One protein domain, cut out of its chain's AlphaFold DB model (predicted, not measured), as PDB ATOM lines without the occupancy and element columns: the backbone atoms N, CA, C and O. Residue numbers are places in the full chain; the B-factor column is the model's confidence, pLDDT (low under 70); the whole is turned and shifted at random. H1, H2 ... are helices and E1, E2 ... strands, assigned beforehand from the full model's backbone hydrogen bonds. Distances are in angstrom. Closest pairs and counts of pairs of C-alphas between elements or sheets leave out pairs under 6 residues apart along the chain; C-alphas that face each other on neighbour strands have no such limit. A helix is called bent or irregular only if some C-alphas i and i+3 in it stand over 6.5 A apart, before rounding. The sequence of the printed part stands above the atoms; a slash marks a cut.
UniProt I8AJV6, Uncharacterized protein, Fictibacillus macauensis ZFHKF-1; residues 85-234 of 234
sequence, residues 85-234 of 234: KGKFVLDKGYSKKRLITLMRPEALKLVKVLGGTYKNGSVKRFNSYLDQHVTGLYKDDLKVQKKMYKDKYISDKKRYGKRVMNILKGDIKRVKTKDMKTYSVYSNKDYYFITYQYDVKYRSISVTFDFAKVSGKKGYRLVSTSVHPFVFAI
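AT A GLANCE: This is residues 85 to 234 of the 234 residues of an uncharacterized protein of Fictibacillus macauensis ZFHKF-1 (UniProt I8AJV6). A twisted sheet of four strands forms a wall, with H1 crossing slantwise over one face and the opposite face bare. H2 folds back beside H1, the bent helix H3 runs along the E4 edge with its arm H3a, and its arm H3b turns across one end of the sheet on the same face as H1. The printed part has 150 residues, with three named helices and then four named strands, H1 H2 H3 E1 E2 E3 E4; the sheet, in the order E1 E2 E3 E4, is antiparallel throughout. The class is mixed, helices and strands; the whole is compact, with a radius of gyration of the C-alphas of 15.6 A, and elongated, spanning 50 by 31 by 25 A.

IN THESE COORDINATES: Begin with the sheet: E1 is residues 181 to 187, 17.8 A long; E2, 191 to 200, 29.9 A; E3, 203 to 213, 33.0 A; and E4, 220 to 231, 32.2 A, ending at C-alpha 231 at (-40.547, 75.998, 87.396). E4 bends by 57 degrees at residue 223. Find C-alpha 96 at (-57.957, 93.568, 104.568); from there H1 runs 35.9 A to residue 120, with a kink of 33 degrees near residue 103, and is irregular, but only just: C-alphas 102 and 105 are 6.6 A apart. H2 is residues 124 to 133, 14.1 A. H3, residues 141 to 174, was assigned as one helix by its hydrogen bonds but is bent, C-alphas 159 and 162 being 9.6 A apart; its arms are H3a, 141 to 159, 26.1 A, and H3b, 162 to 174, 18.9 A.

HOW THE PARTS SIT: The strands form a meander, each the antiparallel neighbour of the one before. Look for N 183 and O 195, 2.9 A, between E1 and E2; N 196 and O 207, 2.8 A, between E2 and E3; and N 206 and O 228, 2.8 A, between E3 and E4. H1, H2 and H3b are on one face, making two layers. H1 has a height over the sheet of 8.0 A, its closest C-alphas to E3 being those of Ala 107 and Val 207, 5.8 A. H1 touches H3b with residues 111 to 119 alone, closest at the C-alphas of Gly 115 and Lys 169, 5.7 A, at a steep tilt of 40 degrees. H1 and H2 form a helical hairpin, closest at the C-alphas of Val 113 and Phe 126, 6.2 A. H2 and H3a form another, closest at the C-alphas of Asn 127 and Lys 146, 5.9 A. H3a is on the sheet at E4, closest at the C-alphas of Gln 145 and Ser 224, 7.5 A. Every O i to N i+4 pair is within hydrogen-bond range in H2, H3a and H3b, and 19 of 21 in H1.

THE WHOLE: The C-alphas farthest apart, of Arg 163 and Gly 216, are 50.6 A apart. The printed part has no cut and no long link. Mean pLDDT of the printed part is 85.8; residues 85 to 94, 215 to 218 and 233 to 234 are under 70.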
ATOM      1  N   LYS A  85     -61.677  78.331 115.063       37.03
ATOM      2  CA  LYS A  85     -62.631  77.218 115.058       37.03
ATOM      3  C   LYS A  85     -63.582  77.394 113.873       37.03
ATOM      4  O   LYS A  85     -64.509  78.193 113.934       37.03
ATOM      5  N   GLY A  86     -63.348  76.620 112.815       49.28
ATOM      6  CA  GLY A  86     -64.238  76.505 111.659       49.28
ATOM      7  C   GLY A  86     -63.978  77.495 110.519       49.28
ATOM      8  O   GLY A  86     -63.307  78.512 110.684       49.28
ATOM      9  N   LYS A  87     -64.504  77.114 109.345       57.72
ATOM     10  CA  LYS A  87     -64.732  77.885 108.109       57.72
ATOM     11  C   LYS A  87     -64.397  79.377 108.258       57.72
ATOM     12  O   LYS A  87     -65.133  80.102 108.922       57.72
ATOM     13  N   PHE A  88     -63.299  79.833 107.649       59.59
ATOM     14  CA  PHE A  88     -62.818  81.214 107.787       59.59
ATOM     15  C   PHE A  88     -63.915  82.199 107.385       59.59
ATOM     16  O   PHE A  88     -64.264  82.218 106.212       59.59
ATOM     17  N   VAL A  89     -64.429  83.014 108.312       59.34
ATOM     18  CA  VAL A  89     -65.348  84.129 108.031       59.34
ATOM     19  C   VAL A  89     -64.748  85.418 108.595       59.34
ATOM     20  O   VAL A  89     -64.469  85.526 109.785       59.34
ATOM     21  N   LEU A  90     -64.519  86.409 107.736       63.31
ATOM     22  CA  LEU A  90     -64.138  87.761 108.125       63.31
ATOM     23  C   LEU A  90     -65.351  88.485 108.712       63.31
ATOM     24  O   LEU A  90     -66.151  89.015 107.953       63.31
ATOM     25  N   ASP A  91     -65.490  88.560 110.031       57.66
ATOM     26  CA  ASP A  91     -66.541  89.379 110.650       57.66
ATOM     27  C   ASP A  91     -66.368  90.899 110.430       57.66
ATOM     28  O   ASP A  91     -65.325  91.423 110.018       57.66
ATOM     29  N   LYS A  92     -67.425  91.647 110.767       52.75
ATOM     30  CA  LYS A  92     -67.480  93.114 110.758       52.75
ATOM     31  C   LYS A  92     -66.395  93.698 111.685       52.75
ATOM     32  O   LYS A  92     -66.586  93.798 112.891       52.75
ATOM     33  N   GLY A  93     -65.258  94.097 111.111       55.31
ATOM     34  CA  GLY A  93     -64.121  94.676 111.842       55.31
ATOM     35  C   GLY A  93     -62.741  94.189 111.390       55.31
ATOM     36  O   GLY A  93     -61.736  94.789 111.773       55.31
ATOM     37  N   TYR A  94     -62.659  93.151 110.549       61.84
ATOM     38  CA  TYR A  94     -61.386  92.761 109.940       61.84
ATOM     39  C   TYR A  94     -60.964  93.744 108.856       61.84
ATOM     40  O   TYR A  94     -61.658  93.939 107.861       61.84
ATOM     41  N   SER A  95     -59.781  94.333 109.020       70.94
ATOM     42  CA  SER A  95     -59.137  95.045 107.923       70.94
ATOM     43  C   SER A  95     -58.553  94.040 106.927       70.94
ATOM     44  O   SER A  95     -58.004  93.008 107.322       70.94
ATOM     45  N   LYS A  96     -58.607  94.364 105.628       75.69
ATOM     46  CA  LYS A  96     -57.957  93.568 104.568       75.69
ATOM     47  C   LYS A  96     -56.475  93.320 104.880       75.69
ATOM     48  O   LYS A  96     -55.997  92.202 104.750       75.69
ATOM     49  N   LYS A  97     -55.780  94.342 105.405       82.00
ATOM     50  CA  LYS A  97     -54.385  94.246 105.872       82.00
ATOM     51  C   LYS A  97     -54.199  93.160 106.937       82.00
ATOM     52  O   LYS A  97     -53.274  92.363 106.830       82.00
ATOM     53  N   ARG A  98     -55.088  93.084 107.935       81.00
ATOM     54  CA  ARG A  98     -55.015  92.053 108.981       81.00
ATOM     55  C   ARG A  98     -55.256  90.656 108.413       81.00
ATOM     56  O   ARG A  98     -54.554  89.737 108.815       81.00
ATOM     57  N   LEU A  99     -56.186  90.500 107.465       80.62
ATOM     58  CA  LEU A  99     -56.385  89.217 106.784       80.62
ATOM     59  C   LEU A  99     -55.124  88.780 106.027       80.62
ATOM     60  O   LEU A  99     -54.719  87.629 106.147       80.62
ATOM     61  N   ILE A 100     -54.467  89.692 105.305       86.50
ATOM     62  CA  ILE A 100     -53.206  89.385 104.611       86.50
ATOM     63  C   ILE A 100     -52.146  88.894 105.614       86.50
ATOM     64  O   ILE A 100     -51.488  87.878 105.412       86.50
ATOM     65  N   THR A 101     -52.001  89.554 106.759       86.56
ATOM     66  CA  THR A 101     -51.044  89.084 107.771       86.56
ATOM     67  C   THR A 101     -51.414  87.703 108.327       86.56
ATOM     68  O   THR A 101     -50.534  86.866 108.518       86.56
ATOM     69  N   LEU A 102     -52.706  87.440 108.555       85.00
ATOM     70  CA  LEU A 102     -53.195  86.179 109.127       85.00
ATOM     71  C   LEU A 102     -53.107  84.989 108.167       85.00
ATOM     72  O   LEU A 102     -52.885  83.871 108.618       85.00
ATOM     73  N   MET A 103     -53.255  85.211 106.860       89.62
ATOM     74  CA  MET A 103     -53.192  84.120 105.882       89.62
ATOM     75  C   MET A 103     -51.762  83.713 105.530       89.62
ATOM     76  O   MET A 103     -51.564  82.647 104.958       89.62
ATOM     77  N   ARG A 104     -50.745  84.508 105.882       91.94
ATOM     78  CA  ARG A 104     -49.350  84.177 105.557       91.94
ATOM     79  C   ARG A 104     -48.852  82.897 106.264       91.94
ATOM     80  O   ARG A 104     -48.262  82.055 105.587       91.94
ATOM     81  N   PRO A 105     -49.094  82.670 107.573       92.25
ATOM     82  CA  PRO A 105     -48.805  81.380 108.209       92.25
ATOM     83  C   PRO A 105     -49.607  80.209 107.623       92.25
ATOM     84  O   PRO A 105     -49.066  79.114 107.489       92.25
ATOM     85  N   GLU A 106     -50.867  80.430 107.237       92.19
ATOM     86  CA  GLU A 106     -51.689  79.401 106.580       92.19
ATOM     87  C   GLU A 106     -51.136  79.037 105.197       92.19
ATOM     88  O   GLU A 106     -51.067  77.862 104.837       92.19
ATOM     89  N   ALA A 107     -50.636  80.028 104.455       95.00
ATOM     90  CA  ALA A 107     -49.951  79.807 103.189       95.00
ATOM     91  C   ALA A 107     -48.744  78.882 103.380       95.00
ATOM     92  O   ALA A 107     -48.591  77.895 102.661       95.00
ATOM     93  N   LEU A 108     -47.929  79.139 104.410       95.50
ATOM     94  CA  LEU A 108     -46.793  78.279 104.731       95.50
ATOM     95  C   LEU A 108     -47.241  76.843 105.030       95.50
ATOM     96  O   LEU A 108     -46.618  75.903 104.533       95.50
ATOM     97  N   LYS A 109     -48.313  76.654 105.812       94.88
ATOM     98  CA  LYS A 109     -48.849  75.313 106.103       94.88
ATOM     99  C   LYS A 109     -49.216  74.573 104.818       94.88
ATOM    100  O   LYS A 109     -48.804  73.425 104.663       94.88
ATOM    101  N   LEU A 110     -49.907  75.224 103.881       95.94
ATOM    102  CA  LEU A 110     -50.263  74.623 102.590       95.94
ATOM    103  C   LEU A 110     -49.035  74.267 101.741       95.94
ATOM    104  O   LEU A 110     -48.996  73.189 101.146       95.94
ATOM    105  N   VAL A 111     -47.984  75.091 101.760       95.81
ATOM    106  CA  VAL A 111     -46.701  74.744 101.121       95.81
ATOM    107  C   VAL A 111     -46.067  73.509 101.772       95.81
ATOM    108  O   VAL A 111     -45.580  72.617 101.075       95.81
ATOM    109  N   LYS A 112     -46.100  73.385 103.106       95.06
ATOM    110  CA  LYS A 112     -45.599  72.177 103.788       95.06
ATOM    111  C   LYS A 112     -46.460  70.945 103.492       95.06
ATOM    112  O   LYS A 112     -45.914  69.847 103.364       95.06
ATOM    113  N   VAL A 113     -47.775  71.113 103.339       95.62
ATOM    114  CA  VAL A 113     -48.687  70.048 102.892       95.62
ATOM    115  C   VAL A 113     -48.300  69.558 101.496       95.62
ATOM    116  O   VAL A 113     -48.159  68.346 101.327       95.62
ATOM    117  N   LEU A 114     -48.019  70.465 100.554       94.50
ATOM    118  CA  LEU A 114     -47.509  70.115  99.223       94.50
ATOM    119  C   LEU A 114     -46.225  69.279  99.313       94.50
ATOM    120  O   LEU A 114     -46.116  68.230  98.677       94.50
ATOM    121  N   GLY A 115     -45.272  69.686 100.157       92.81
ATOM    122  CA  GLY A 115     -44.042  68.918 100.389       92.81
ATOM    123  C   GLY A 115     -44.303  67.510 100.922       92.81
ATOM    124  O   GLY A 115     -43.642  66.556 100.507       92.81
ATOM    125  N   GLY A 116     -45.294  67.370 101.807       93.06
ATOM    126  CA  GLY A 116     -45.794  66.078 102.270       93.06
ATOM    127  C   GLY A 116     -46.328  65.232 101.118       93.06
ATOM    128  O   GLY A 116     -45.849  64.115 100.928       93.06
ATOM    129  N   THR A 117     -47.230  65.790 100.305       93.81
ATOM    130  CA  THR A 117     -47.796  65.123  99.123       93.81
ATOM    131  C   THR A 117     -46.710  64.683  98.147       93.81
ATOM    132  O   THR A 117     -46.729  63.549  97.683       93.81
ATOM    133  N   TYR A 118     -45.696  65.507  97.889       91.31
ATOM    134  CA  TYR A 118     -44.588  65.120  97.014       91.31
ATOM    135  C   TYR A 118     -43.717  64.011  97.616       91.31
ATOM    136  O   TYR A 118     -43.103  63.237  96.874       91.31
ATOM    137  N   LYS A 119     -43.616  63.927  98.949       89.56
ATOM    138  CA  LYS A 119     -42.839  62.887  99.637       89.56
ATOM    139  C   LYS A 119     -43.529  61.525  99.577       89.56
ATOM    140  O   LYS A 119     -42.851  60.549  99.282       89.56
ATOM    141  N   ASN A 120     -44.825  61.462  99.875       90.88
ATOM    142  CA  ASN A 120     -45.539  60.200 100.110       90.88
ATOM    143  C   ASN A 120     -46.725  59.948  99.163       90.88
ATOM    144  O   ASN A 120     -47.426  58.955  99.319       90.88
ATOM    145  N   GLY A 121     -46.999  60.850  98.219       90.81
ATOM    146  CA  GLY A 121     -48.138  60.771  97.299       90.81
ATOM    147  C   GLY A 121     -49.507  61.000  97.943       90.81
ATOM    148  O   GLY A 121     -50.527  60.907  97.263       90.81
ATOM    149  N   SER A 122     -49.563  61.305  99.241       94.56
ATOM    150  CA  SER A 122     -50.815  61.439  99.974       94.56
ATOM    151  C   SER A 122     -51.385  62.850  99.868       94.56
ATOM    152  O   SER A 122     -50.738  63.840 100.216       94.56
ATOM    153  N   VAL A 123     -52.653  62.932  99.467       95.94
ATOM    154  CA  VAL A 123     -53.437  64.177  99.457       95.94
ATOM    155  C   VAL A 123     -54.267  64.366 100.734       95.94
ATOM    156  O   VAL A 123     -54.945  65.378 100.883       95.94
ATOM    157  N   LYS A 124     -54.202  63.423 101.693       95.88
ATOM    158  CA  LYS A 124     -55.057  63.408 102.900       95.88
ATOM    159  C   LYS A 124     -54.986  64.712 103.701       95.88
ATOM    160  O   LYS A 124     -56.017  65.237 104.099       95.88
ATOM    161  N   ARG A 125     -53.780  65.259 103.901       94.81
ATOM    162  CA  ARG A 125     -53.583  66.508 104.663       94.81
ATOM    163  C   ARG A 125     -54.191  67.724 103.967       94.81
ATOM    164  O   ARG A 125     -54.764  68.570 104.640       94.81
ATOM    165  N   PHE A 126     -54.099  67.794 102.639       94.88
ATOM    166  CA  PHE A 126     -54.735  68.864 101.872       94.88
ATOM    167  C   PHE A 126     -56.259  68.740 101.926       94.88
ATOM    168  O   PHE A 126     -56.945  69.709 102.227       94.88
ATOM    169  N   ASN A 127     -56.790  67.529 101.737       94.44
ATOM    170  CA  ASN A 127     -58.228  67.279 101.828       94.44
ATOM    171  C   ASN A 127     -58.782  67.643 103.211       94.44
ATOM    172  O   ASN A 127     -59.799  68.321 103.289       94.44
ATOM    173  N   SER A 128     -58.079  67.254 104.280       93.06
ATOM    174  CA  SER A 128     -58.440  67.607 105.654       93.06
ATOM    175  C   SER A 128     -58.409  69.117 105.885       93.06
ATOM    176  O   SER A 128     -59.308  69.635 106.541       93.06
ATOM    177  N   TYR A 129     -57.429  69.827 105.316       92.25
ATOM    178  CA  TYR A 129     -57.411  71.287 105.357       92.25
ATOM    179  C   TYR A 129     -58.661  71.871 104.685       92.25
ATOM    180  O   TYR A 129     -59.330  72.715 105.275       92.25
ATOM    181  N   LEU A 130     -59.013  71.404 103.479       90.75
ATOM    182  CA  LEU A 130     -60.222  71.863 102.787       90.75
ATOM    183  C   LEU A 130     -61.482  71.617 103.625       90.75
ATOM    184  O   LEU A 130     -62.278  72.535 103.794       90.75
ATOM    185  N   ASP A 131     -61.631  70.426 104.204       88.06
ATOM    186  CA  ASP A 131     -62.799  70.073 105.023       88.06
ATOM    187  C   ASP A 131     -62.939  70.953 106.274       88.06
ATOM    188  O   ASP A 131     -64.049  71.316 106.669       88.06
ATOM    189  N   GLN A 132     -61.818  71.333 106.888       85.25
ATOM    190  CA  GLN A 132     -61.806  72.162 108.095       85.25
ATOM    191  C   GLN A 132     -62.060  73.645 107.804       85.25
ATOM    192  O   GLN A 132     -62.673  74.350 108.612       85.25
ATOM    193  N   HIS A 133     -61.565  74.130 106.666       84.38
ATOM    194  CA  HIS A 133     -61.369  75.560 106.457       84.38
ATOM    195  C   HIS A 133     -62.153  76.154 105.289       84.38
ATOM    196  O   HIS A 133     -62.446  77.353 105.315       84.38
ATOM    197  N   VAL A 134     -62.490  75.348 104.285       86.12
ATOM    198  CA  VAL A 134     -63.102  75.804 103.036       86.12
ATOM    199  C   VAL A 134     -64.589  75.482 103.032       86.12
ATOM    200  O   VAL A 134     -65.017  74.385 103.382       86.12
ATOM    201  N   THR A 135     -65.410  76.460 102.650       80.38
ATOM    202  CA  THR A 135     -66.869  76.285 102.658       80.38
ATOM    203  C   THR A 135     -67.439  75.805 101.335       80.38
ATOM    204  O   THR A 135     -68.537  75.258 101.340       80.38
ATOM    205  N   GLY A 136     -66.739  76.073 100.227       77.75
ATOM    206  CA  GLY A 136     -67.327  76.056  98.889       77.75
ATOM    207  C   GLY A 136     -68.343  77.189  98.687       77.75
ATOM    208  O   GLY A 136     -68.846  77.791  99.649       77.75
ATOM    209  N   LEU A 137     -68.622  77.511  97.428       73.50
ATOM    210  CA  LEU A 137     -69.806  78.256  96.999       73.50
ATOM    211  C   LEU A 137     -70.960  77.298  96.698       73.50
ATOM    212  O   LEU A 137     -72.098  77.593  97.060       73.50
ATOM    213  N   TYR A 138     -70.637  76.150  96.103       77.12
ATOM    214  CA  TYR A 138     -71.562  75.110  95.674       77.12
ATOM    215  C   TYR A 138     -71.279  73.777  96.382       77.12
ATOM    216  O   TYR A 138     -70.197  73.556  96.931       77.12
ATOM    217  N   LYS A 139     -72.271  72.875  96.363       71.81
ATOM    218  CA  LYS A 139     -72.252  71.582  97.074       71.81
ATOM    219  C   LYS A 139     -71.044  70.709  96.701       71.81
ATOM    220  O   LYS A 139     -70.494  70.036  97.569       71.81
ATOM    221  N   ASP A 140     -70.597  70.776  95.447       85.00
ATOM    222  CA  ASP A 140     -69.522  69.930  94.918       85.00
ATOM    223  C   ASP A 140     -68.139  70.592  94.899       85.00
ATOM    224  O   ASP A 140     -67.149  69.935  94.571       85.00
ATOM    225  N   ASP A 141     -68.022  71.859  95.301       84.19
ATOM    226  CA  ASP A 141     -66.771  72.615  95.160       84.19
ATOM    227  C   ASP A 141     -65.606  71.977  95.910       84.19
ATOM    228  O   ASP A 141     -64.492  71.914  95.391       84.19
ATOM    229  N   LEU A 142     -65.846  71.461  97.119       87.31
ATOM    230  CA  LEU A 142     -64.799  70.779  97.879       87.31
ATOM    231  C   LEU A 142     -64.345  69.506  97.159       87.31
ATOM    232  O   LEU A 142     -63.148  69.217  97.119       87.31
ATOM    233  N   LYS A 143     -65.273  68.746  96.565       90.94
ATOM    234  CA  LYS A 143     -64.951  67.527  95.811       90.94
ATOM    235  C   LYS A 143     -64.126  67.869  94.569       90.94
ATOM    236  O   LYS A 143     -63.112  67.215  94.317       90.94
ATOM    237  N   VAL A 144     -64.514  68.922  93.851       91.25
ATOM    238  CA  VAL A 144     -63.784  69.435  92.685       91.25
ATOM    239  C   VAL A 144     -62.383  69.902  93.083       91.25
ATOM    240  O   VAL A 144     -61.411  69.453  92.481       91.25
ATOM    241  N   GLN A 145     -62.239  70.704  94.138       91.69
ATOM    242  CA  GLN A 145     -60.934  71.193  94.604       91.69
ATOM    243  C   GLN A 145     -59.996  70.057  95.038       91.69
ATOM    244  O   GLN A 145     -58.822  70.042  94.658       91.69
ATOM    245  N   LYS A 146     -60.506  69.060  95.779       94.19
ATOM    246  CA  LYS A 146     -59.732  67.860  96.150       94.19
ATOM    247  C   LYS A 146     -59.250  67.100  94.913       94.19
ATOM    248  O   LYS A 146     -58.089  66.684  94.859       94.19
ATOM    249  N   LYS A 147     -60.123  66.935  93.912       94.75
ATOM    250  CA  LYS A 147     -59.783  66.283  92.640       94.75
ATOM    251  C   LYS A 147     -58.727  67.081  91.873       94.75
ATOM    252  O   LYS A 147     -57.702  66.514  91.514       94.75
ATOM    253  N   MET A 148     -58.916  68.389  91.710       93.44
ATOM    254  CA  MET A 148     -57.964  69.267  91.021       93.44
ATOM    255  C   MET A 148     -56.574  69.236  91.661       93.44
ATOM    256  O   MET A 148     -55.576  69.181  90.948       93.44
ATOM    257  N   TYR A 149     -56.489  69.224  92.995       95.12
ATOM    258  CA  TYR A 149     -55.207  69.104  93.690       95.12
ATOM    259  C   TYR A 149     -54.507  67.773  93.388       95.12
ATOM    260  O   TYR A 149     -53.313  67.756  93.081       95.12
ATOM    261  N   LYS A 150     -55.249  66.657  93.434       94.75
ATOM    262  CA  LYS A 150     -54.717  65.327  93.106       94.75
ATOM    263  C   LYS A 150     -54.246  65.257  91.652       94.75
ATOM    264  O   LYS A 150     -53.118  64.828  91.406       94.75
ATOM    265  N   ASP A 151     -55.081  65.698  90.717       94.56
ATOM    266  CA  ASP A 151     -54.795  65.666  89.281       94.56
ATOM    267  C   ASP A 151     -53.571  66.533  88.953       94.56
ATOM    268  O   ASP A 151     -52.671  66.102  88.227       94.56
ATOM    269  N   LYS A 152     -53.472  67.719  89.569       92.00
ATOM    270  CA  LYS A 152     -52.313  68.603  89.416       92.00
ATOM    271  C   LYS A 152     -51.032  67.975  89.956       92.00
ATOM    272  O   LYS A 152     -50.030  67.988  89.255       92.00
ATOM    273  N   TYR A 153     -51.059  67.365  91.141       90.81
ATOM    274  CA  TYR A 153     -49.892  66.645  91.668       90.81
ATOM    275  C   TYR A 153     -49.415  65.537  90.714       90.81
ATOM    276  O   TYR A 153     -48.213  65.403  90.476       90.81
ATOM    277  N   ILE A 154     -50.340  64.747  90.161       92.81
ATOM    278  CA  ILE A 154     -50.004  63.681  89.205       92.81
ATOM    279  C   ILE A 154     -49.369  64.283  87.944       92.81
ATOM    280  O   ILE A 154     -48.339  63.788  87.479       92.81
ATOM    281  N   SER A 155     -49.942  65.375  87.433       92.06
ATOM    282  CA  SER A 155     -49.410  66.114  86.285       92.06
ATOM    283  C   SER A 155     -48.007  66.670  86.556       92.06
ATOM    284  O   SER A 155     -47.098  66.422  85.768       92.06
ATOM    285  N   ASP A 156     -47.789  67.324  87.702       89.12
ATOM    286  CA  ASP A 156     -46.487  67.860  88.116       89.12
ATOM    287  C   ASP A 156     -45.431  66.749  88.201       89.12
ATOM    288  O   ASP A 156     -44.315  66.903  87.706       89.12
ATOM    289  N   LYS A 157     -45.789  65.596  88.783       88.88
ATOM    290  CA  LYS A 157     -44.888  64.439  88.881       88.88
ATOM    291  C   LYS A 157     -44.474  63.930  87.497       88.88
ATOM    292  O   LYS A 157     -43.303  63.601  87.311       88.88
ATOM    293  N   LYS A 158     -45.415  63.875  86.544       90.69
ATOM    294  CA  LYS A 158     -45.151  63.478  85.151       90.69
ATOM    295  C   LYS A 158     -44.294  64.519  84.427       90.69
ATOM    296  O   LYS A 158     -43.351  64.146  83.742       90.69
ATOM    297  N   ARG A 159     -44.600  65.807  84.603       89.12
ATOM    298  CA  ARG A 159     -43.927  66.926  83.929       89.12
ATOM    299  C   ARG A 159     -42.483  67.116  84.391       89.12
ATOM    300  O   ARG A 159     -41.604  67.313  83.565       89.12
ATOM    301  N   TYR A 160     -42.240  67.104  85.699       87.75
ATOM    302  CA  TYR A 160     -40.957  67.522  86.271       87.75
ATOM    303  C   TYR A 160     -39.966  66.362  86.472       87.75
ATOM    304  O   TYR A 160     -38.759  66.579  86.588       87.75
ATOM    305  N   GLY A 161     -40.446  65.117  86.521       87.06
ATOM    306  CA  GLY A 161     -39.595  63.950  86.758       87.06
ATOM    307  C   GLY A 161     -38.919  63.946  88.141       87.06
ATOM    308  O   GLY A 161     -39.081  64.841  88.972       87.06
ATOM    309  N   LYS A 162     -38.141  62.895  88.435       89.50
ATOM    310  CA  LYS A 162     -37.590  62.652  89.786       89.50
ATOM    311  C   LYS A 162     -36.626  63.753  90.253       89.50
ATOM    312  O   LYS A 162     -36.679  64.158  91.415       89.50
ATOM    313  N   ARG A 163     -35.761  64.245  89.357       89.94
ATOM    314  CA  ARG A 163     -34.720  65.239  89.671       89.94
ATOM    315  C   ARG A 163     -35.324  66.565  90.134       89.94
ATOM    316  O   ARG A 163     -35.036  67.007  91.245       89.94
ATOM    317  N   VAL A 164     -36.194  67.168  89.326       88.94
ATOM    318  CA  VAL A 164     -36.817  68.460  89.653       88.94
ATOM    319  C   VAL A 164     -37.734  68.323  90.868       88.94
ATOM    320  O   VAL A 164     -37.706  69.181  91.749       88.94
ATOM    321  N   MET A 165     -38.461  67.208  91.005       88.44
ATOM    322  CA  MET A 165     -39.277  66.946  92.197       88.44
ATOM    323  C   MET A 165     -38.442  66.888  93.485       88.44
ATOM    324  O   MET A 165     -38.883  67.381  94.524       88.44
ATOM    325  N   ASN A 166     -37.232  66.323  93.447       89.38
ATOM    326  CA  ASN A 166     -36.330  66.319  94.602       89.38
ATOM    327  C   ASN A 166     -35.831  67.727  94.958       89.38
ATOM    328  O   ASN A 166     -35.786  68.074  96.139       89.38
ATOM    329  N   ILE A 167     -35.531  68.554  93.955       90.12
ATOM    330  CA  ILE A 167     -35.154  69.959  94.162       90.12
ATOM    331  C   ILE A 167     -36.323  70.737  94.781       90.12
ATOM    332  O   ILE A 167     -36.143  71.385  95.813       90.12
ATOM    333  N   LEU A 168     -37.534  70.595  94.229       89.44
ATOM    334  CA  LEU A 168     -38.752  71.213  94.765       89.44
ATOM    335  C   LEU A 168     -39.001  70.810  96.222       89.44
ATOM    336  O   LEU A 168     -39.329  71.658  97.047       89.44
ATOM    337  N   LYS A 169     -38.789  69.538  96.586       89.00
ATOM    338  CA  LYS A 169     -38.867  69.096  97.991       89.00
ATOM    339  C   LYS A 169     -37.859  69.824  98.881       89.00
ATOM    340  O   LYS A 169     -38.206  70.193 100.005       89.00
ATOM    341  N   GLY A 170     -36.626  70.007  98.407       90.81
ATOM    342  CA  GLY A 170     -35.598  70.776  99.110       90.81
ATOM    343  C   GLY A 170     -36.019  72.230  99.327       90.81
ATOM    344  O   GLY A 170     -35.938  72.737 100.447       90.81
ATOM    345  N   ASP A 171     -36.557  72.869  98.290       91.44
ATOM    346  CA  ASP A 171     -37.067  74.241  98.359       91.44
ATOM    347  C   ASP A 171     -38.241  74.360  99.340       91.44
ATOM    348  O   ASP A 171     -38.199  75.200 100.242       91.44
ATOM    349  N   ILE A 172     -39.222  73.451  99.262       92.69
ATOM    350  CA  ILE A 172     -40.386  73.397 100.164       92.69
ATOM    351  C   ILE A 172     -39.963  73.264 101.637       92.69
ATOM    352  O   ILE A 172     -40.551  73.896 102.525       92.69
ATOM    353  N   LYS A 173     -38.940  72.455 101.935       91.44
ATOM    354  CA  LYS A 173     -38.431  72.302 103.308       91.44
ATOM    355  C   LYS A 173     -37.889  73.618 103.865       91.44
ATOM    356  O   LYS A 173     -38.142  73.906 105.035       91.44
ATOM    357  N   ARG A 174     -37.229  74.425 103.032       91.44
ATOM    358  CA  ARG A 174     -36.569  75.676 103.437       91.44
ATOM    359  C   ARG A 174     -37.506  76.867 103.601       91.44
ATOM    360  O   ARG A 174     -37.149  77.771 104.344       91.44
ATOM    361  N   VAL A 175     -38.692  76.844 102.983       92.88
ATOM    362  CA  VAL A 175     -39.668  77.949 103.070       92.88
ATOM    363  C   VAL A 175     -39.960  78.317 104.521       92.88
ATOM    364  O   VAL A 175     -40.319  77.436 105.317       92.88
ATOM    365  N   LYS A 176     -39.868  79.610 104.843       93.69
ATOM    366  CA  LYS A 176     -40.332  80.201 106.104       93.69
ATOM    367  C   LYS A 176     -41.369  81.284 105.819       93.69
ATOM    368  O   LYS A 176     -41.417  81.856 104.736       93.69
ATOM    369  N   THR A 177     -42.178  81.618 106.824       91.12
ATOM    370  CA  THR A 177     -43.239  82.633 106.701       91.12
ATOM    371  C   THR A 177     -42.693  83.994 106.267       91.12
ATOM    372  O   THR A 177     -43.352  84.698 105.512       91.12
ATOM    373  N   LYS A 178     -41.488  84.363 106.725       91.56
ATOM    374  CA  LYS A 178     -40.834  85.635 106.381       91.56
ATOM    375  C   LYS A 178     -40.419  85.738 104.909       91.56
ATOM    376  O   LYS A 178     -40.317  86.846 104.399       91.56
ATOM    377  N   ASP A 179     -40.223  84.602 104.244       90.25
ATOM    378  CA  ASP A 179     -39.786  84.544 102.849       90.25
ATOM    379  C   ASP A 179     -40.985  84.562 101.881       90.25
ATOM    380  O   ASP A 179     -40.814  84.726 100.676       90.25
ATOM    381  N   MET A 180     -42.213  84.406 102.399       92.75
ATOM    382  CA  MET A 180     -43.438  84.478 101.604       92.75
ATOM    383  C   MET A 180     -43.856  85.932 101.396       92.75
ATOM    384  O   MET A 180     -44.285  86.620 102.332       92.75
ATOM    385  N   LYS A 181     -43.787  86.384 100.147       93.56
ATOM    386  CA  LYS A 181     -44.246  87.709  99.732       93.56
ATOM    387  C   LYS A 181     -45.719  87.650  99.350       93.56
ATOM    388  O   LYS A 181     -46.210  86.642  98.850       93.56
ATOM    389  N   THR A 182     -46.437  88.737  99.598       93.31
ATOM    390  CA  THR A 182     -47.775  88.916  99.028       93.31
ATOM    391  C   THR A 182     -47.583  89.333  97.575       93.31
ATOM    392  O   THR A 182     -47.049  90.409  97.329       93.31
ATOM    393  N   TYR A 183     -47.954  88.459  96.642       89.06
ATOM    394  CA  TYR A 183     -47.747  88.668  95.210       89.06
ATOM    395  C   TYR A 183     -48.875  89.496  94.604       89.06
ATOM    396  O   TYR A 183     -48.636  90.515  93.964       89.06
ATOM    397  N   SER A 184     -50.118  89.096  94.865       89.31
ATOM    398  CA  SER A 184     -51.290  89.810  94.377       89.31
ATOM    399  C   SER A 184     -52.395  89.827  95.422       89.31
ATOM    400  O   SER A 184     -52.561  88.910  96.235       89.31
ATOM    401  N   VAL A 185     -53.142  90.926  95.409       88.88
ATOM    402  CA  VAL A 185     -54.372  91.088  96.172       88.88
ATOM    403  C   VAL A 185     -55.394  91.685  95.226       88.88
ATOM    404  O   VAL A 185     -55.245  92.829  94.803       88.88
ATOM    405  N   TYR A 186     -56.433  90.924  94.906       86.38
ATOM    406  CA  TYR A 186     -57.558  91.426  94.123       86.38
ATOM    407  C   TYR A 186     -58.799  91.501  95.004       86.38
ATOM    408  O   TYR A 186     -59.040  90.649  95.859       86.38
ATOM    409  N   SER A 187     -59.589  92.555  94.835       84.31
ATOM    410  CA  SER A 187     -60.796  92.761  95.621       84.31
ATOM    411  C   SER A 187     -61.856  93.437  94.781       84.31
ATOM    412  O   SER A 187     -61.634  94.533  94.278       84.31
ATOM    413  N   ASN A 188     -63.040  92.841  94.744       84.25
ATOM    414  CA  ASN A 188     -64.258  93.512  94.317       84.25
ATOM    415  C   ASN A 188     -65.312  93.434  95.440       84.25
ATOM    416  O   ASN A 188     -64.998  93.093  96.589       84.25
ATOM    417  N   LYS A 189     -66.558  93.824  95.142       78.94
ATOM    418  CA  LYS A 189     -67.640  93.872  96.139       78.94
ATOM    419  C   LYS A 189     -67.973  92.496  96.724       78.94
ATOM    420  O   LYS A 189     -68.320  92.434  97.903       78.94
ATOM    421  N   ASP A 190     -67.807  91.429  95.947       83.44
ATOM    422  CA  ASP A 190     -68.296  90.088  96.288       83.44
ATOM    423  C   ASP A 190     -67.179  89.061  96.484       83.44
ATOM    424  O   ASP A 190     -67.403  88.019  97.092       83.44
ATOM    425  N   TYR A 191     -65.963  89.377  96.051       85.31
ATOM    426  CA  TYR A 191     -64.811  88.493  96.065       85.31
ATOM    427  C   TYR A 191     -63.538  89.202  96.510       85.31
ATOM    428  O   TYR A 191     -63.321  90.399  96.287       85.31
ATOM    429  N   TYR A 192     -62.673  88.425  97.144       87.00
ATOM    430  CA  TYR A 192     -61.374  88.857  97.612       87.00
ATOM    431  C   TYR A 192     -60.367  87.723  97.453       87.00
ATOM    432  O   TYR A 192     -60.612  86.609  97.900       87.00
ATOM    433  N   PHE A 193     -59.238  88.014  96.823       90.31
ATOM    434  CA  PHE A 193     -58.212  87.044  96.470       90.31
ATOM    435  C   PHE A 193     -56.893  87.484  97.079       90.31
ATOM    436  O   PHE A 193     -56.534  88.664  96.998       90.31
ATOM    437  N   ILE A 194     -56.167  86.543  97.673       93.19
ATOM    438  CA  ILE A 194     -54.801  86.782  98.131       93.19
ATOM    439  C   ILE A 194     -53.903  85.678  97.604       93.19
ATOM    440  O   ILE A 194     -54.114  84.511  97.935       93.19
ATOM    441  N   THR A 195     -52.863  86.060  96.872       95.81
ATOM    442  CA  THR A 195     -51.801  85.144  96.464       95.81
ATOM    443  C   THR A 195     -50.521  85.466  97.219       95.81
ATOM    444  O   THR A 195     -50.039  86.603  97.230       95.81
ATOM    445  N   TYR A 196     -49.957  84.444  97.851       96.38
ATOM    446  CA  TYR A 196     -48.609  84.470  98.400       96.38
ATOM    447  C   TYR A 196     -47.678  83.710  97.483       96.38
ATOM    448  O   TYR A 196     -48.059  82.664  96.967       96.38
ATOM    449  N   GLN A 197     -46.454  84.196  97.355       95.44
ATOM    450  CA  GLN A 197     -45.431  83.570  96.541       95.44
ATOM    451  C   GLN A 197     -44.129  83.457  97.328       95.44
ATOM    452  O   GLN A 197     -43.767  84.338  98.113       95.44
ATOM    453  N   TYR A 198     -43.456  82.331  97.140       93.62
ATOM    454  CA  TYR A 198     -42.104  82.079  97.606       93.62
ATOM    455  C   TYR A 198     -41.230  81.745  96.402       93.62
ATOM    456  O   TYR A 198     -41.507  80.769  95.706       93.62
ATOM    457  N   ASP A 199     -40.183  82.534  96.185       91.69
ATOM    458  CA  ASP A 199     -39.306  82.436  95.019       91.69
ATOM    459  C   ASP A 199     -37.940  81.858  95.388       91.69
ATOM    460  O   ASP A 199     -37.335  82.244  96.391       91.69
ATOM    461  N   VAL A 200     -37.431  80.951  94.551       88.69
ATOM    462  CA  VAL A 200     -36.082  80.380  94.639       88.69
ATOM    463  C   VAL A 200     -35.509  80.195  93.243       88.69
ATOM    464  O   VAL A 200     -35.829  79.221  92.559       88.69
ATOM    465  N   LYS A 201     -34.575  81.068  92.851       85.94
ATOM    466  CA  LYS A 201     -33.934  81.029  91.524       85.94
ATOM    467  C   LYS A 201     -35.011  80.885  90.427       85.94
ATOM    468  O   LYS A 201     -35.950  81.668  90.394       85.94
ATOM    469  N   TYR A 202     -34.924  79.843  89.602       85.31
ATOM    470  CA  TYR A 202     -35.851  79.515  88.514       85.31
ATOM    471  C   TYR A 202     -37.139  78.811  88.966       85.31
ATOM    472  O   TYR A 202     -37.750  78.075  88.198       85.31
ATOM    473  N   ARG A 203     -37.564  78.954  90.224       89.81
ATOM    474  CA  ARG A 203     -38.771  78.296  90.743       89.81
ATOM    475  C   ARG A 203     -39.540  79.217  91.665       89.81
ATOM    476  O   ARG A 203     -38.945  79.983  92.416       89.81
ATOM    477  N   SER A 204     -40.855  79.076  91.665       92.06
ATOM    478  CA  SER A 204     -41.717  79.722  92.644       92.06
ATOM    479  C   SER A 204     -42.766  78.755  93.173       92.06
ATOM    480  O   SER A 204     -43.124  77.770  92.532       92.06
ATOM    481  N   ILE A 205     -43.244  79.001  94.386       94.44
ATOM    482  CA  ILE A 205     -44.371  78.283  94.974       94.44
ATOM    483  C   ILE A 205     -45.398  79.329  95.362       94.44
ATOM    484  O   ILE A 205     -45.136  80.171  96.221       94.44
ATOM    485  N   SER A 206     -46.562  79.255  94.733       95.12
ATOM    486  CA  SER A 206     -47.674  80.158  94.988       95.12
ATOM    487  C   SER A 206     -48.771  79.464  95.779       95.12
ATOM    488  O   SER A 206     -49.075  78.295  95.539       95.12
ATOM    489  N   VAL A 207     -49.386  80.190  96.705       96.62
ATOM    490  CA  VAL A 207     -50.604  79.784  97.408       96.62
ATOM    491  C   VAL A 207     -51.643  80.870  97.229       96.62
ATOM    492  O   VAL A 207     -51.383  82.022  97.575       96.62
ATOM    493  N   THR A 208     -52.821  80.492  96.750       95.62
ATOM    494  CA  THR A 208     -53.945  81.405  96.562       95.62
ATOM    495  C   THR A 208     -55.074  81.057  97.523       95.62
ATOM    496  O   THR A 208     -55.375  79.885  97.774       95.62
ATOM    497  N   PHE A 209     -55.689  82.097  98.079       93.62
ATOM    498  CA  PHE A 209     -56.892  82.014  98.892       93.62
ATOM    499  C   PHE A 209     -57.992  82.859  98.271       93.62
ATOM    500  O   PHE A 209     -57.818  84.071  98.102       93.62
ATOM    501  N   ASP A 210     -59.131  82.221  98.021       91.94
ATOM    502  CA  ASP A 210     -60.301  82.847  97.427       91.94
ATOM    503  C   ASP A 210     -61.370  83.007  98.495       91.94
ATOM    504  O   ASP A 210     -61.827  82.037  99.113       91.94
ATOM    505  N   PHE A 211     -61.792  84.243  98.700       88.62
ATOM    506  CA  PHE A 211     -62.823  84.593  99.650       88.62
ATOM    507  C   PHE A 211     -64.035  85.162  98.925       88.62
ATOM    508  O   PHE A 211     -63.897  86.031  98.067       88.62
ATOM    509  N   ALA A 212     -65.228  84.729  99.319       86.69
ATOM    510  CA  ALA A 212     -66.484  85.263  98.804       86.69
ATOM    511  C   ALA A 212     -67.288  85.923  99.916       86.69
ATOM    512  O   ALA A 212     -67.288  85.464 101.060       86.69
ATOM    513  N   LYS A 213     -68.001  86.992  99.591       80.31
ATOM    514  CA  LYS A 213     -68.877  87.680 100.529       80.31
ATOM    515  C   LYS A 213     -70.016  86.759 100.965       80.31
ATOM    516  O   LYS A 213     -70.600  86.030 100.169       80.31
ATOM    517  N   VAL A 214     -70.339  86.794 102.251       75.25
ATOM    518  CA  VAL A 214     -71.451  86.023 102.812       75.25
ATOM    519  C   VAL A 214     -72.743  86.816 102.614       75.25
ATOM    520  O   VAL A 214     -72.863  87.925 103.131       75.25
ATOM    521  N   SER A 215     -73.715  86.268 101.876       67.75
ATOM    522  CA  SER A 215     -75.023  86.918 101.703       67.75
ATOM    523  C   SER A 215     -75.699  87.163 103.058       67.75
ATOM    524  O   SER A 215     -75.582  86.349 103.976       67.75
ATOM    525  N   GLY A 216     -76.341  88.322 103.221       65.25
ATOM    526  CA  GLY A 216     -77.004  88.721 104.470       65.25
ATOM    527  C   GLY A 216     -76.074  89.024 105.657       65.25
ATOM    528  O   GLY A 216     -76.547  89.487 106.693       65.25
ATOM    529  N   LYS A 217     -74.752  88.826 105.536       62.22
ATOM    530  CA  LYS A 217     -73.771  89.126 106.593       62.22
ATOM    531  C   LYS A 217     -72.692  90.086 106.089       62.22
ATOM    532  O   LYS A 217     -72.300  90.091 104.928       62.22
ATOM    533  N   LYS A 218     -72.169  90.925 106.986       63.16
ATOM    534  CA  LYS A 218     -70.993  91.756 106.688       63.16
ATOM    535  C   LYS A 218     -69.742  90.909 106.909       63.16
ATOM    536  O   LYS A 218     -69.196  90.931 108.006       63.16
ATOM    537  N   GLY A 219     -69.334  90.157 105.885       72.19
ATOM    538  CA  GLY A 219     -68.120  89.353 105.948       72.19
ATOM    539  C   GLY A 219     -67.783  88.570 104.689       72.19
ATOM    540  O   GLY A 219     -68.584  88.502 103.762       72.19
ATOM    541  N   TYR A 220     -66.591  87.977 104.675       78.12
ATOM    542  CA  TYR A 220     -66.093  87.130 103.591       78.12
ATOM    543  C   TYR A 220     -65.743  85.747 104.120       78.12
ATOM    544  O   TYR A 220     -65.109  85.663 105.164       78.12
ATOM    545  N   ARG A 221     -66.097  84.683 103.404       84.12
ATOM    546  CA  ARG A 221     -65.744  83.305 103.747       84.12
ATOM    547  C   ARG A 221     -64.695  82.727 102.805       84.12
ATOM    548  O   ARG A 221     -64.751  83.046 101.622       84.12
ATOM    549  N   LEU A 222     -63.788  81.876 103.288       86.94
ATOM    550  CA  LEU A 222     -62.861  81.146 102.410       86.94
ATOM    551  C   LEU A 222     -63.631  80.084 101.615       86.94
ATOM    552  O   LEU A 222     -64.164  79.128 102.185       86.94
ATOM    553  N   VAL A 223     -63.689  80.256 100.299       89.44
ATOM    554  CA  VAL A 223     -64.445  79.382  99.389       89.44
ATOM    555  C   VAL A 223     -63.557  78.460  98.572       89.44
ATOM    556  O   VAL A 223     -64.015  77.396  98.157       89.44
ATOM    557  N   SER A 224     -62.295  78.831  98.382       90.38
ATOM    558  CA  SER A 224     -61.328  78.019  97.657       90.38
ATOM    559  C   SER A 224     -59.905  78.327  98.106       90.38
ATOM    560  O   SER A 224     -59.601  79.419  98.596       90.38
ATOM    561  N   THR A 225     -59.029  77.335  97.976       91.81
ATOM    562  CA  THR A 225     -57.589  77.539  98.092       91.81
ATOM    563  C   THR A 225     -56.837  76.635  97.131       91.81
ATOM    564  O   THR A 225     -57.245  75.504  96.857       91.81
ATOM    565  N   SER A 226     -55.701  77.120  96.645       92.75
ATOM    566  CA  SER A 226     -54.832  76.361  95.760       92.75
ATOM    567  C   SER A 226     -53.361  76.584  96.101       92.75
ATOM    568  O   SER A 226     -52.974  77.629  96.619       92.75
ATOM    569  N   VAL A 227     -52.529  75.578  95.824       93.38
ATOM    570  CA  VAL A 227     -51.069  75.656  95.952       93.38
ATOM    571  C   VAL A 227     -50.420  75.132  94.678       93.38
ATOM    572  O   VAL A 227     -50.798  74.076  94.161       93.38
ATOM    573  N   HIS A 228     -49.484  75.899  94.130       88.88
ATOM    574  CA  HIS A 228     -48.947  75.705  92.790       88.88
ATOM    575  C   HIS A 228     -47.438  75.958  92.773       88.88
ATOM    576  O   HIS A 228     -47.020  77.095  92.993       88.88
ATOM    577  N   PRO A 229     -46.612  74.939  92.500       88.88
ATOM    578  CA  PRO A 229     -45.230  75.168  92.126       88.88
ATOM    579  C   PRO A 229     -45.139  75.539  90.648       88.88
ATOM    580  O   PRO A 229     -45.791  74.938  89.792       88.88
ATOM    581  N   PHE A 230     -44.280  76.502  90.363       85.44
ATOM    582  CA  PHE A 230     -43.869  76.897  89.031       85.44
ATOM    583  C   PHE A 230     -42.364  76.692  88.910       85.44
ATOM    584  O   PHE A 230     -41.598  76.997  89.827       85.44
ATOM    585  N   VAL A 231     -41.949  76.152  87.773       81.88
ATOM    586  CA  VAL A 231     -40.547  75.998  87.396       81.88
ATOM    587  C   VAL A 231     -40.382  76.795  86.109       81.88
ATOM    588  O   VAL A 231     -40.944  76.416  85.084       81.88
ATOM    589  N   PHE A 232     -39.687  77.928  86.188       74.69
ATOM    590  CA  PHE A 232     -39.214  78.649  85.011       74.69
ATOM    591  C   PHE A 232     -38.162  77.754  84.346       74.69
ATOM    592  O   PHE A 232     -37.395  77.116  85.069       74.69
ATOM    593  N   ALA A 233     -38.212  77.626  83.017       58.38
ATOM    594  CA  ALA A 233     -37.385  76.692  82.249       58.38
ATOM    595  C   ALA A 233     -35.940  76.645  82.786       58.38
ATOM    596  O   ALA A 233     -35.332  77.691  83.018       58.38
ATOM    597  N   ILE A 234     -35.472  75.426  83.077       52.22
ATOM    598  CA  ILE A 234     -34.121  75.123  83.576       52.22
ATOM    599  C   ILE A 234     -33.243  74.800  82.380       52.22
ATOM    600  O   ILE A 234     -33.740  74.027  81.531       52.22
TER     601      ILE A 234